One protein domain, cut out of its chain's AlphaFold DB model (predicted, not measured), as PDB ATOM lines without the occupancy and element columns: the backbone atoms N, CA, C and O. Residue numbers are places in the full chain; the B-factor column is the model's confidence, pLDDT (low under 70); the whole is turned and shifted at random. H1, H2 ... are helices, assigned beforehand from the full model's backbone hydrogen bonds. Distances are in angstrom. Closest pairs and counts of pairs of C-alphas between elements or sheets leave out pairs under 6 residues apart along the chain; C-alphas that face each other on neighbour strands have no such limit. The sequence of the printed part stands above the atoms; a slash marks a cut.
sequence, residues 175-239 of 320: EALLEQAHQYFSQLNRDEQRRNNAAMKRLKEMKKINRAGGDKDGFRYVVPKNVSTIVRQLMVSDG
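This is residues 175 to 239 of the 320 residues of the protein "RRP7 domain-containing protein" of Bodo saltans (UniProt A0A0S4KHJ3). One very long helix, H1, runs the whole length of this domain, and a short helix, H2, packs crosswise on its side, so that the two make a lopsided T. Beyond the last residue of H1 the chain folds back alongside it through a stretch with no named element, residues 213 to 227, and leads into H2. The opening part of H1, residues 175 to 191, sticks out on its own as a bare arm. The printed part has 65 residues with two named helices, H1 then H2, and no named strand; its class is all helix. The whole is extended, with a radius of gyration of the C-alphas of 16.7 A and spans of 58 by 20 by 16 A.

H1 is residues 175 to 212, 55.2 A from first to last C-alpha; it begins at C-alpha 175, (-28.500, -25.079, -36.832), and ends at C-alpha 212, (-9.673, 18.706, -9.053). H2 is residues 228 to 237, 14.2 A long, and ends at C-alpha 237, (-28.780, 10.418, -22.529).

H1 touches H2 with its residues 195 to 203 alone. The closest C-alphas of the two are those of Ala 199 and Val 231, 5.3 A apart. Their lines are about perpendicular, at 86 degrees, and their centres are 11.4 A apart. In H1 and H2 every O i to N i+4 pair is within hydrogen-bond range.

The two C-alphas farthest apart are those of Glu 175 and Gly 218, at 58.4 A. Residues 175 to 191 of H1 stand free; the body without them spans 32 by 19 by 14 A. The link from H1 to H2 is long, with 15 residues. The printed part has no cut. Its mean pLDDT is 89.8, and no printed residue is under 70.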
ATOM      1  N   GLU A 175     -29.887 -25.539 -36.763       80.81
ATOM      2  CA  GLU A 175     -28.500 -25.079 -36.832       80.81
ATOM      3  C   GLU A 175     -28.370 -23.596 -37.226       80.81
ATOM      4  O   GLU A 175     -27.605 -22.861 -36.599       80.81
ATOM      5  N   ALA A 176     -29.145 -23.116 -38.202       81.88
ATOM      6  CA  ALA A 176     -29.144 -21.714 -38.618       81.88
ATOM      7  C   ALA A 176     -29.749 -20.784 -37.549       81.88
ATOM      8  O   ALA A 176     -29.280 -19.658 -37.366       81.88
ATOM      9  N   LEU A 177     -30.753 -21.252 -36.798       84.19
ATOM     10  CA  LEU A 177     -31.289 -20.512 -35.653       84.19
ATOM     11  C   LEU A 177     -30.254 -20.417 -34.523       84.19
ATOM     12  O   LEU A 177     -30.074 -19.348 -33.933       84.19
ATOM     13  N   LEU A 178     -29.541 -21.515 -34.250       88.38
ATOM     14  CA  LEU A 178     -28.469 -21.548 -33.258       88.38
ATOM     15  C   LEU A 178     -27.324 -20.602 -33.646       88.38
ATOM     16  O   LEU A 178     -26.845 -19.831 -32.812       88.38
ATOM     17  N   GLU A 179     -26.912 -20.606 -34.915       87.31
ATOM     18  CA  GLU A 179     -25.872 -19.709 -35.413       87.31
ATOM     19  C   GLU A 179     -26.301 -18.239 -35.312       87.31
ATOM     20  O   GLU A 179     -25.538 -17.404 -34.813       87.31
ATOM     21  N   GLN A 180     -27.545 -17.917 -35.682       88.00
ATOM     22  CA  GLN A 180     -28.083 -16.566 -35.528       88.00
ATOM     23  C   GLN A 180     -28.130 -16.136 -34.054       88.00
ATOM     24  O   GLN A 180     -27.755 -15.005 -33.732       88.00
ATOM     25  N   ALA A 181     -28.531 -17.026 -33.143       89.25
ATOM     26  CA  ALA A 181     -28.520 -16.752 -31.710       89.25
ATOM     27  C   ALA A 181     -27.092 -16.495 -31.202       89.25
ATOM     28  O   ALA A 181     -26.852 -15.517 -30.491       89.25
ATOM     29  N   HIS A 182     -26.115 -17.309 -31.611       93.25
ATOM     30  CA  HIS A 182     -24.707 -17.098 -31.267       93.25
ATOM     31  C   HIS A 182     -24.179 -15.752 -31.768       93.25
ATOM     32  O   HIS A 182     -23.498 -15.039 -31.022       93.25
ATOM     33  N   GLN A 183     -24.504 -15.376 -33.006       93.06
ATOM     34  CA  GLN A 183     -24.129 -14.077 -33.560       93.06
ATOM     35  C   GLN A 183     -24.781 -12.932 -32.778       93.06
ATOM     36  O   GLN A 183     -24.086 -11.987 -32.400       93.06
ATOM     37  N   TYR A 184     -26.071 -13.049 -32.463       92.75
ATOM     38  CA  TYR A 184     -26.802 -12.066 -31.671       92.75
ATOM     39  C   TYR A 184     -26.186 -11.879 -30.281       92.75
ATOM     40  O   TYR A 184     -25.829 -10.760 -29.915       92.75
ATOM     41  N   PHE A 185     -25.959 -12.956 -29.522       93.69
ATOM     42  CA  PHE A 185     -25.354 -12.861 -28.188       93.69
ATOM     43  C   PHE A 185     -23.908 -12.354 -28.229       93.69
ATOM     44  O   PHE A 185     -23.480 -11.621 -27.336       93.69
ATOM     45  N   SER A 186     -23.151 -12.693 -29.274       96.12
ATOM     46  CA  SER A 186     -21.800 -12.162 -29.484       96.12
ATOM     47  C   SER A 186     -21.817 -10.649 -29.718       96.12
ATOM     48  O   SER A 186     -21.032  -9.917 -29.108       96.12
ATOM     49  N   GLN A 187     -22.734 -10.160 -30.557       94.25
ATOM     50  CA  GLN A 187     -22.927  -8.728 -30.791       94.25
ATOM     51  C   GLN A 187     -23.410  -8.016 -29.525       94.25
ATOM     52  O   GLN A 187     -22.819  -7.014 -29.123       94.25
ATOM     53  N   LEU A 188     -24.390  -8.591 -28.827       93.12
ATOM     54  CA  LEU A 188     -24.936  -8.042 -27.590       93.12
ATOM     55  C   LEU A 188     -23.865  -7.913 -26.499       93.12
ATOM     56  O   LEU A 188     -23.756  -6.867 -25.863       93.12
ATOM     57  N   ASN A 189     -23.003  -8.921 -26.341       93.31
ATOM     58  CA  ASN A 189     -21.885  -8.872 -25.398       93.31
ATOM     59  C   ASN A 189     -20.853  -7.794 -25.788       93.31
ATOM     60  O   ASN A 189     -20.346  -7.068 -24.931       93.31
ATOM     61  N   ARG A 190     -20.553  -7.626 -27.084       95.56
ATOM     62  CA  ARG A 190     -19.667  -6.542 -27.555       95.56
ATOM     63  C   ARG A 190     -20.250  -5.165 -27.249       95.56
ATOM     64  O   ARG A 190     -19.516  -4.280 -26.798       95.56
ATOM     65  N   ASP A 191     -21.548  -4.991 -27.455       91.88
ATOM     66  CA  ASP A 191     -22.241  -3.738 -27.173       91.88
ATOM     67  C   ASP A 191     -22.316  -3.453 -25.671       91.88
ATOM     68  O   ASP A 191     -22.044  -2.329 -25.241       91.88
ATOM     69  N   GLU A 192     -22.596  -4.465 -24.850       90.31
ATOM     70  CA  GLU A 192     -22.559  -4.353 -23.391       90.31
ATOM     71  C   GLU A 192     -21.164  -3.943 -22.905       90.31
ATOM     72  O   GLU A 192     -21.021  -2.972 -22.158       90.31
ATOM     73  N   GLN A 193     -20.111  -4.609 -23.388       93.50
ATOM     74  CA  GLN A 193     -18.732  -4.256 -23.057       93.50
ATOM     75  C   GLN A 193     -18.385  -2.831 -23.492       93.50
ATOM     76  O   GLN A 193     -17.739  -2.094 -22.741       93.50
ATOM     77  N   ARG A 194     -18.817  -2.403 -24.684       94.19
ATOM     78  CA  ARG A 194     -18.606  -1.032 -25.166       94.19
ATOM     79  C   ARG A 194     -19.274  -0.014 -24.239       94.19
ATOM     80  O   ARG A 194     -18.607   0.941 -23.830       94.19
ATOM     81  N   ARG A 195     -20.539  -0.231 -23.865       92.44
ATOM     82  CA  ARG A 195     -21.282   0.647 -22.943       92.44
ATOM     83  C   ARG A 195     -20.651   0.673 -21.555       92.44
ATOM     84  O   ARG A 195     -20.447   1.747 -20.992       92.44
ATOM     85  N   ASN A 196     -20.252  -0.482 -21.030       93.81
ATOM     86  CA  ASN A 196     -19.591  -0.592 -19.733       93.81
ATOM     87  C   ASN A 196     -18.235   0.144 -19.726       93.81
ATOM     88  O   ASN A 196     -17.930   0.919 -18.819       93.81
ATOM     89  N   ASN A 197     -17.449   0.007 -20.797       95.31
ATOM     90  CA  ASN A 197     -16.194   0.739 -20.966       95.31
ATOM     91  C   ASN A 197     -16.407   2.258 -21.069       95.31
ATOM     92  O   ASN A 197     -15.633   3.027 -20.490       95.31
ATOM     93  N   ALA A 198     -17.446   2.707 -21.776       93.94
ATOM     94  CA  ALA A 198     -17.815   4.121 -21.845       93.94
ATOM     95  C   ALA A 198     -18.232   4.660 -20.464       93.94
ATOM     96  O   ALA A 198     -17.726   5.695 -20.020       93.94
ATOM     97  N   ALA A 199     -19.056   3.909 -19.733       93.88
ATOM     98  CA  ALA A 199     -19.466   4.241 -18.374       93.88
ATOM     99  C   ALA A 199     -18.280   4.307 -17.405       93.88
ATOM    100  O   ALA A 199     -18.175   5.249 -16.619       93.88
ATOM    101  N   MET A 200     -17.329   3.374 -17.497       94.69
ATOM    102  CA  MET A 200     -16.094   3.404 -16.707       94.69
ATOM    103  C   MET A 200     -15.247   4.645 -16.983       94.69
ATOM    104  O   MET A 200     -14.698   5.240 -16.049       94.69
ATOM    105  N   LYS A 201     -15.136   5.058 -18.251       95.12
ATOM    106  CA  LYS A 201     -14.432   6.293 -18.623       95.12
ATOM    107  C   LYS A 201     -15.120   7.513 -18.013       95.12
ATOM    108  O   LYS A 201     -14.447   8.285 -17.330       95.12
ATOM    109  N   ARG A 202     -16.445   7.621 -18.152       91.81
ATOM    110  CA  ARG A 202     -17.246   8.714 -17.576       91.81
ATOM    111  C   ARG A 202     -17.159   8.751 -16.048       91.81
ATOM    112  O   ARG A 202     -16.947   9.806 -15.458       91.81
ATOM    113  N   LEU A 203     -17.210   7.593 -15.391       93.56
ATOM    114  CA  LEU A 203     -17.015   7.467 -13.945       93.56
ATOM    115  C   LEU A 203     -15.643   7.988 -13.508       93.56
ATOM    116  O   LEU A 203     -15.519   8.725 -12.526       93.56
ATOM    117  N   LYS A 204     -14.591   7.592 -14.227       94.44
ATOM    118  CA  LYS A 204     -13.221   8.023 -13.945       94.44
ATOM    119  C   LYS A 204     -13.060   9.529 -14.146       94.44
ATOM    120  O   LYS A 204     -12.368  10.167 -13.354       94.44
ATOM    121  N   GLU A 205     -13.706  10.084 -15.160       92.56
ATOM    122  CA  GLU A 205     -13.728  11.516 -15.439       92.56
ATOM    123  C   GLU A 205     -14.432  12.305 -14.332       92.56
ATOM    124  O   GLU A 205     -13.797  13.170 -13.731       92.56
ATOM    125  N   MET A 206     -15.657  11.934 -13.943       92.00
ATOM    126  CA  MET A 206     -16.364  12.591 -12.833       92.00
ATOM    127  C   MET A 206     -15.559  12.536 -11.526       92.00
ATOM    128  O   MET A 206     -15.451  13.525 -10.801       92.00
ATOM    129  N   LYS A 207     -14.908  11.398 -11.233       93.12
ATOM    130  CA  LYS A 207     -14.003  11.275 -10.074       93.12
ATOM    131  C   LYS A 207     -12.791  12.199 -10.181       93.12
ATOM    132  O   LYS A 207     -12.365  12.759  -9.171       93.12
ATOM    133  N   LYS A 208     -12.218  12.346 -11.377       94.00
ATOM    134  CA  LYS A 208     -11.081  13.239 -11.625       94.00
ATOM    135  C   LYS A 208     -11.486  14.698 -11.427       94.00
ATOM    136  O   LYS A 208     -10.766  15.407 -10.732       94.00
ATOM    137  N   ILE A 209     -12.637  15.110 -11.956       92.00
ATOM    138  CA  ILE A 209     -13.168  16.470 -11.796       92.00
ATOM    139  C   ILE A 209     -13.428  16.766 -10.312       92.00
ATOM    140  O   ILE A 209     -12.924  17.740  -9.761       92.00
ATOM    141  N   ASN A 210     -14.068  15.838  -9.600       92.06
ATOM    142  CA  ASN A 210     -14.299  15.974  -8.160       92.06
ATOM    143  C   ASN A 210     -13.031  16.033  -7.314       92.06
ATOM    144  O   ASN A 210     -13.064  16.578  -6.209       92.06
ATOM    145  N   ARG A 211     -11.941  15.421  -7.784       92.50
ATOM    146  CA  ARG A 211     -10.623  15.504  -7.147       92.50
ATOM    147  C   ARG A 211      -9.922  16.825  -7.468       92.50
ATOM    148  O   ARG A 211      -9.130  17.280  -6.653       92.50
ATOM    149  N   ALA A 212     -10.209  17.418  -8.624       90.00
ATOM    150  CA  ALA A 212      -9.673  18.706  -9.053       90.00
ATOM    151  C   ALA A 212     -10.370  19.915  -8.399       90.00
ATOM    152  O   ALA A 212      -9.886  21.029  -8.550       90.00
ATOM    153  N   GLY A 213     -11.454  19.697  -7.648       88.38
ATOM    154  CA  GLY A 213     -12.177  20.751  -6.928       88.38
ATOM    155  C   GLY A 213     -13.647  20.887  -7.322       88.38
ATOM    156  O   GLY A 213     -14.361  21.630  -6.665       88.38
ATOM    157  N   GLY A 214     -14.110  20.125  -8.314       89.88
ATOM    158  CA  GLY A 214     -15.453  20.256  -8.878       89.88
ATOM    159  C   GLY A 214     -15.402  20.703 -10.333       89.88
ATOM    160  O   GLY A 214     -14.331  20.779 -10.936       89.88
ATOM    161  N   ASP A 215     -16.580  20.926 -10.901       87.81
ATOM    162  CA  ASP A 215     -16.782  21.446 -12.245       87.81
ATOM    163  C   ASP A 215     -16.353  22.922 -12.343       87.81
ATOM    164  O   ASP A 215     -15.880  23.511 -11.370       87.81
ATOM    165  N   LYS A 216     -16.527  23.537 -13.514       88.69
ATOM    166  CA  LYS A 216     -16.189  24.942 -13.786       88.69
ATOM    167  C   LYS A 216     -16.801  25.919 -12.775       88.69
ATOM    168  O   LYS A 216     -16.158  26.910 -12.445       88.69
ATOM    169  N   ASP A 217     -17.973  25.590 -12.243       89.88
ATOM    170  CA  ASP A 217     -18.696  26.385 -11.242       89.88
ATOM    171  C   ASP A 217     -18.345  26.004  -9.786       89.88
ATOM    172  O   ASP A 217     -18.915  26.533  -8.837       89.88
ATOM    173  N   GLY A 218     -17.418  25.061  -9.582       89.62
ATOM    174  CA  GLY A 218     -16.996  24.568  -8.266       89.62
ATOM    175  C   GLY A 218     -17.883  23.467  -7.674       89.62
ATOM    176  O   GLY A 218     -17.595  22.951  -6.591       89.62
ATOM    177  N   PHE A 219     -18.945  23.051  -8.370       91.38
ATOM    178  CA  PHE A 219     -19.811  21.965  -7.908       91.38
ATOM    179  C   PHE A 219     -19.182  20.595  -8.136       91.38
ATOM    180  O   PHE A 219     -18.630  20.298  -9.190       91.38
ATOM    181  N   ARG A 220     -19.291  19.710  -7.146       91.94
ATOM    182  CA  ARG A 220     -18.814  18.328  -7.263       91.94
ATOM    183  C   ARG A 220     -19.957  17.438  -7.737       91.94
ATOM    184  O   ARG A 220     -21.048  17.484  -7.180       91.94
ATOM    185  N   TYR A 221     -19.680  16.579  -8.709       88.12
ATOM    186  CA  TYR A 221     -20.622  15.575  -9.186       88.12
ATOM    187  C   TYR A 221     -20.944  14.559  -8.087       88.12
ATOM    188  O   TYR A 221     -20.050  14.083  -7.381       88.12
ATOM    189  N   VAL A 222     -22.203  14.145  -7.979       89.00
ATOM    190  CA  VAL A 222     -22.554  12.959  -7.190       89.00
ATOM    191  C   VAL A 222     -22.153  11.734  -8.000       89.00
ATOM    192  O   VAL A 222     -22.714  11.456  -9.054       89.00
ATOM    193  N   VAL A 223     -21.132  11.021  -7.532       88.56
ATOM    194  CA  VAL A 223     -20.551   9.899  -8.271       88.56
ATOM    195  C   VAL A 223     -21.095   8.571  -7.741       88.56
ATOM    196  O   VAL A 223     -20.821   8.237  -6.583       88.56
ATOM    197  N   PRO A 224     -21.783   7.767  -8.572       87.25
ATOM    198  CA  PRO A 224     -22.216   6.434  -8.182       87.25
ATOM    199  C   PRO A 224     -21.027   5.509  -7.904       87.25
ATOM    200  O   PRO A 224     -19.964   5.611  -8.524       87.25
ATOM    201  N   LYS A 225     -21.205   4.563  -6.977       84.69
ATOM    202  CA  LYS A 225     -20.198   3.521  -6.716       84.69
ATOM    203  C   LYS A 225     -20.162   2.474  -7.831       84.69
ATOM    204  O   LYS A 225     -19.084   1.971  -8.145       84.69
ATOM    205  N   ASN A 226     -21.320   2.199  -8.428       87.00
ATOM    206  CA  ASN A 226     -21.513   1.153  -9.423       87.00
ATOM    207  C   ASN A 226     -21.450   1.725 -10.841       87.00
ATOM    208  O   ASN A 226     -21.835   2.863 -11.090       87.00
ATOM    209  N   VAL A 227     -20.963   0.917 -11.778       87.44
ATOM    210  CA  VAL A 227     -20.849   1.302 -13.192       87.44
ATOM    211  C   VAL A 227     -22.188   1.165 -13.908       87.44
ATOM    212  O   VAL A 227     -22.514   1.972 -14.772       87.44
ATOM    213  N   SER A 228     -23.000   0.189 -13.498       86.56
ATOM    214  CA  SER A 228     -24.320  -0.098 -14.063       86.56
ATOM    215  C   SER A 228     -25.279   1.090 -13.992       86.56
ATOM    216  O   SER A 228     -26.048   1.316 -14.920       86.56
ATOM    217  N   THR A 229     -25.214   1.898 -12.933       85.62
ATOM    218  CA  THR A 229     -26.030   3.115 -12.816       85.62
ATOM    219  C   THR A 229     -25.614   4.184 -13.825       85.62
ATOM    220  O   THR A 229     -26.457   4.917 -14.327       85.62
ATOM    221  N   ILE A 230     -24.329   4.245 -14.177       87.81
ATOM    222  CA  ILE A 230     -23.798   5.188 -15.171       87.81
ATOM    223  C   ILE A 230     -24.090   4.695 -16.583       87.81
ATOM    224  O   ILE A 230     -24.380   5.510 -17.450       87.81
ATOM    225  N   VAL A 231     -24.065   3.376 -16.810       87.62
ATOM    226  CA  VAL A 231     -24.553   2.780 -18.064       87.62
ATOM    227  C   VAL A 231     -26.012   3.168 -18.290       87.62
ATOM    228  O   VAL A 231     -26.328   3.659 -19.364       87.62
ATOM    229  N   ARG A 232     -26.881   3.051 -17.274       85.19
ATOM    230  CA  ARG A 232     -28.284   3.493 -17.387       85.19
ATOM    231  C   ARG A 232     -28.396   4.983 -17.698       85.19
ATOM    232  O   ARG A 232     -29.107   5.347 -18.619       85.19
ATOM    233  N   GLN A 233     -27.649   5.838 -16.995       85.50
ATOM    234  CA  GLN A 233     -27.635   7.279 -17.285       85.50
ATOM    235  C   GLN A 233     -27.168   7.594 -18.711       85.50
ATOM    236  O   GLN A 233     -27.712   8.497 -19.336       85.50
ATOM    237  N   LEU A 234     -26.175   6.860 -19.221       86.31
ATOM    238  CA  LEU A 234     -25.720   6.987 -20.604       86.31
ATOM    239  C   LEU A 234     -26.805   6.553 -21.591       86.31
ATOM    240  O   LEU A 234     -27.073   7.271 -22.540       86.31
ATOM    241  N   MET A 235     -27.484   5.438 -21.328       86.75
ATOM    242  CA  MET A 235     -28.585   4.973 -22.174       86.75
ATOM    243  C   MET A 235     -29.761   5.960 -22.193       86.75
ATOM    244  O   MET A 235     -30.345   6.174 -23.248       86.75
ATOM    245  N   VAL A 236     -30.058   6.611 -21.061       85.44
ATOM    246  CA  VAL A 236     -31.042   7.706 -21.001       85.44
ATOM    247  C   VAL A 236     -30.573   8.904 -21.825       85.44
ATOM    248  O   VAL A 236     -31.360   9.460 -22.583       85.44
ATOM    249  N   SER A 237     -29.297   9.302 -21.723       82.50
ATOM    250  CA  SER A 237     -28.780  10.418 -22.529       82.50
ATOM    251  C   SER A 237     -28.722  10.117 -24.025       82.50
ATOM    252  O   SER A 237     -28.825  11.040 -24.824       82.50
ATOM    253  N   ASP A 238     -28.577   8.845 -24.389       83.56
ATOM    254  CA  ASP A 238     -28.548   8.376 -25.775       83.56
ATOM    255  C   ASP A 238     -29.966   8.186 -26.357       83.56
ATOM    256  O   ASP A 238     -30.103   7.783 -27.509       83.56
ATOM    257  N   GLY A 239     -31.022   8.472 -25.581       75.19
ATOM    258  CA  GLY A 239     -32.413   8.383 -26.035       75.19
ATOM    259  C   GLY A 239     -32.916   6.951 -26.233       75.19
ATOM    260  O   GLY A 239     -33.868   6.736 -26.975       75.19
TER     261      GLY A 239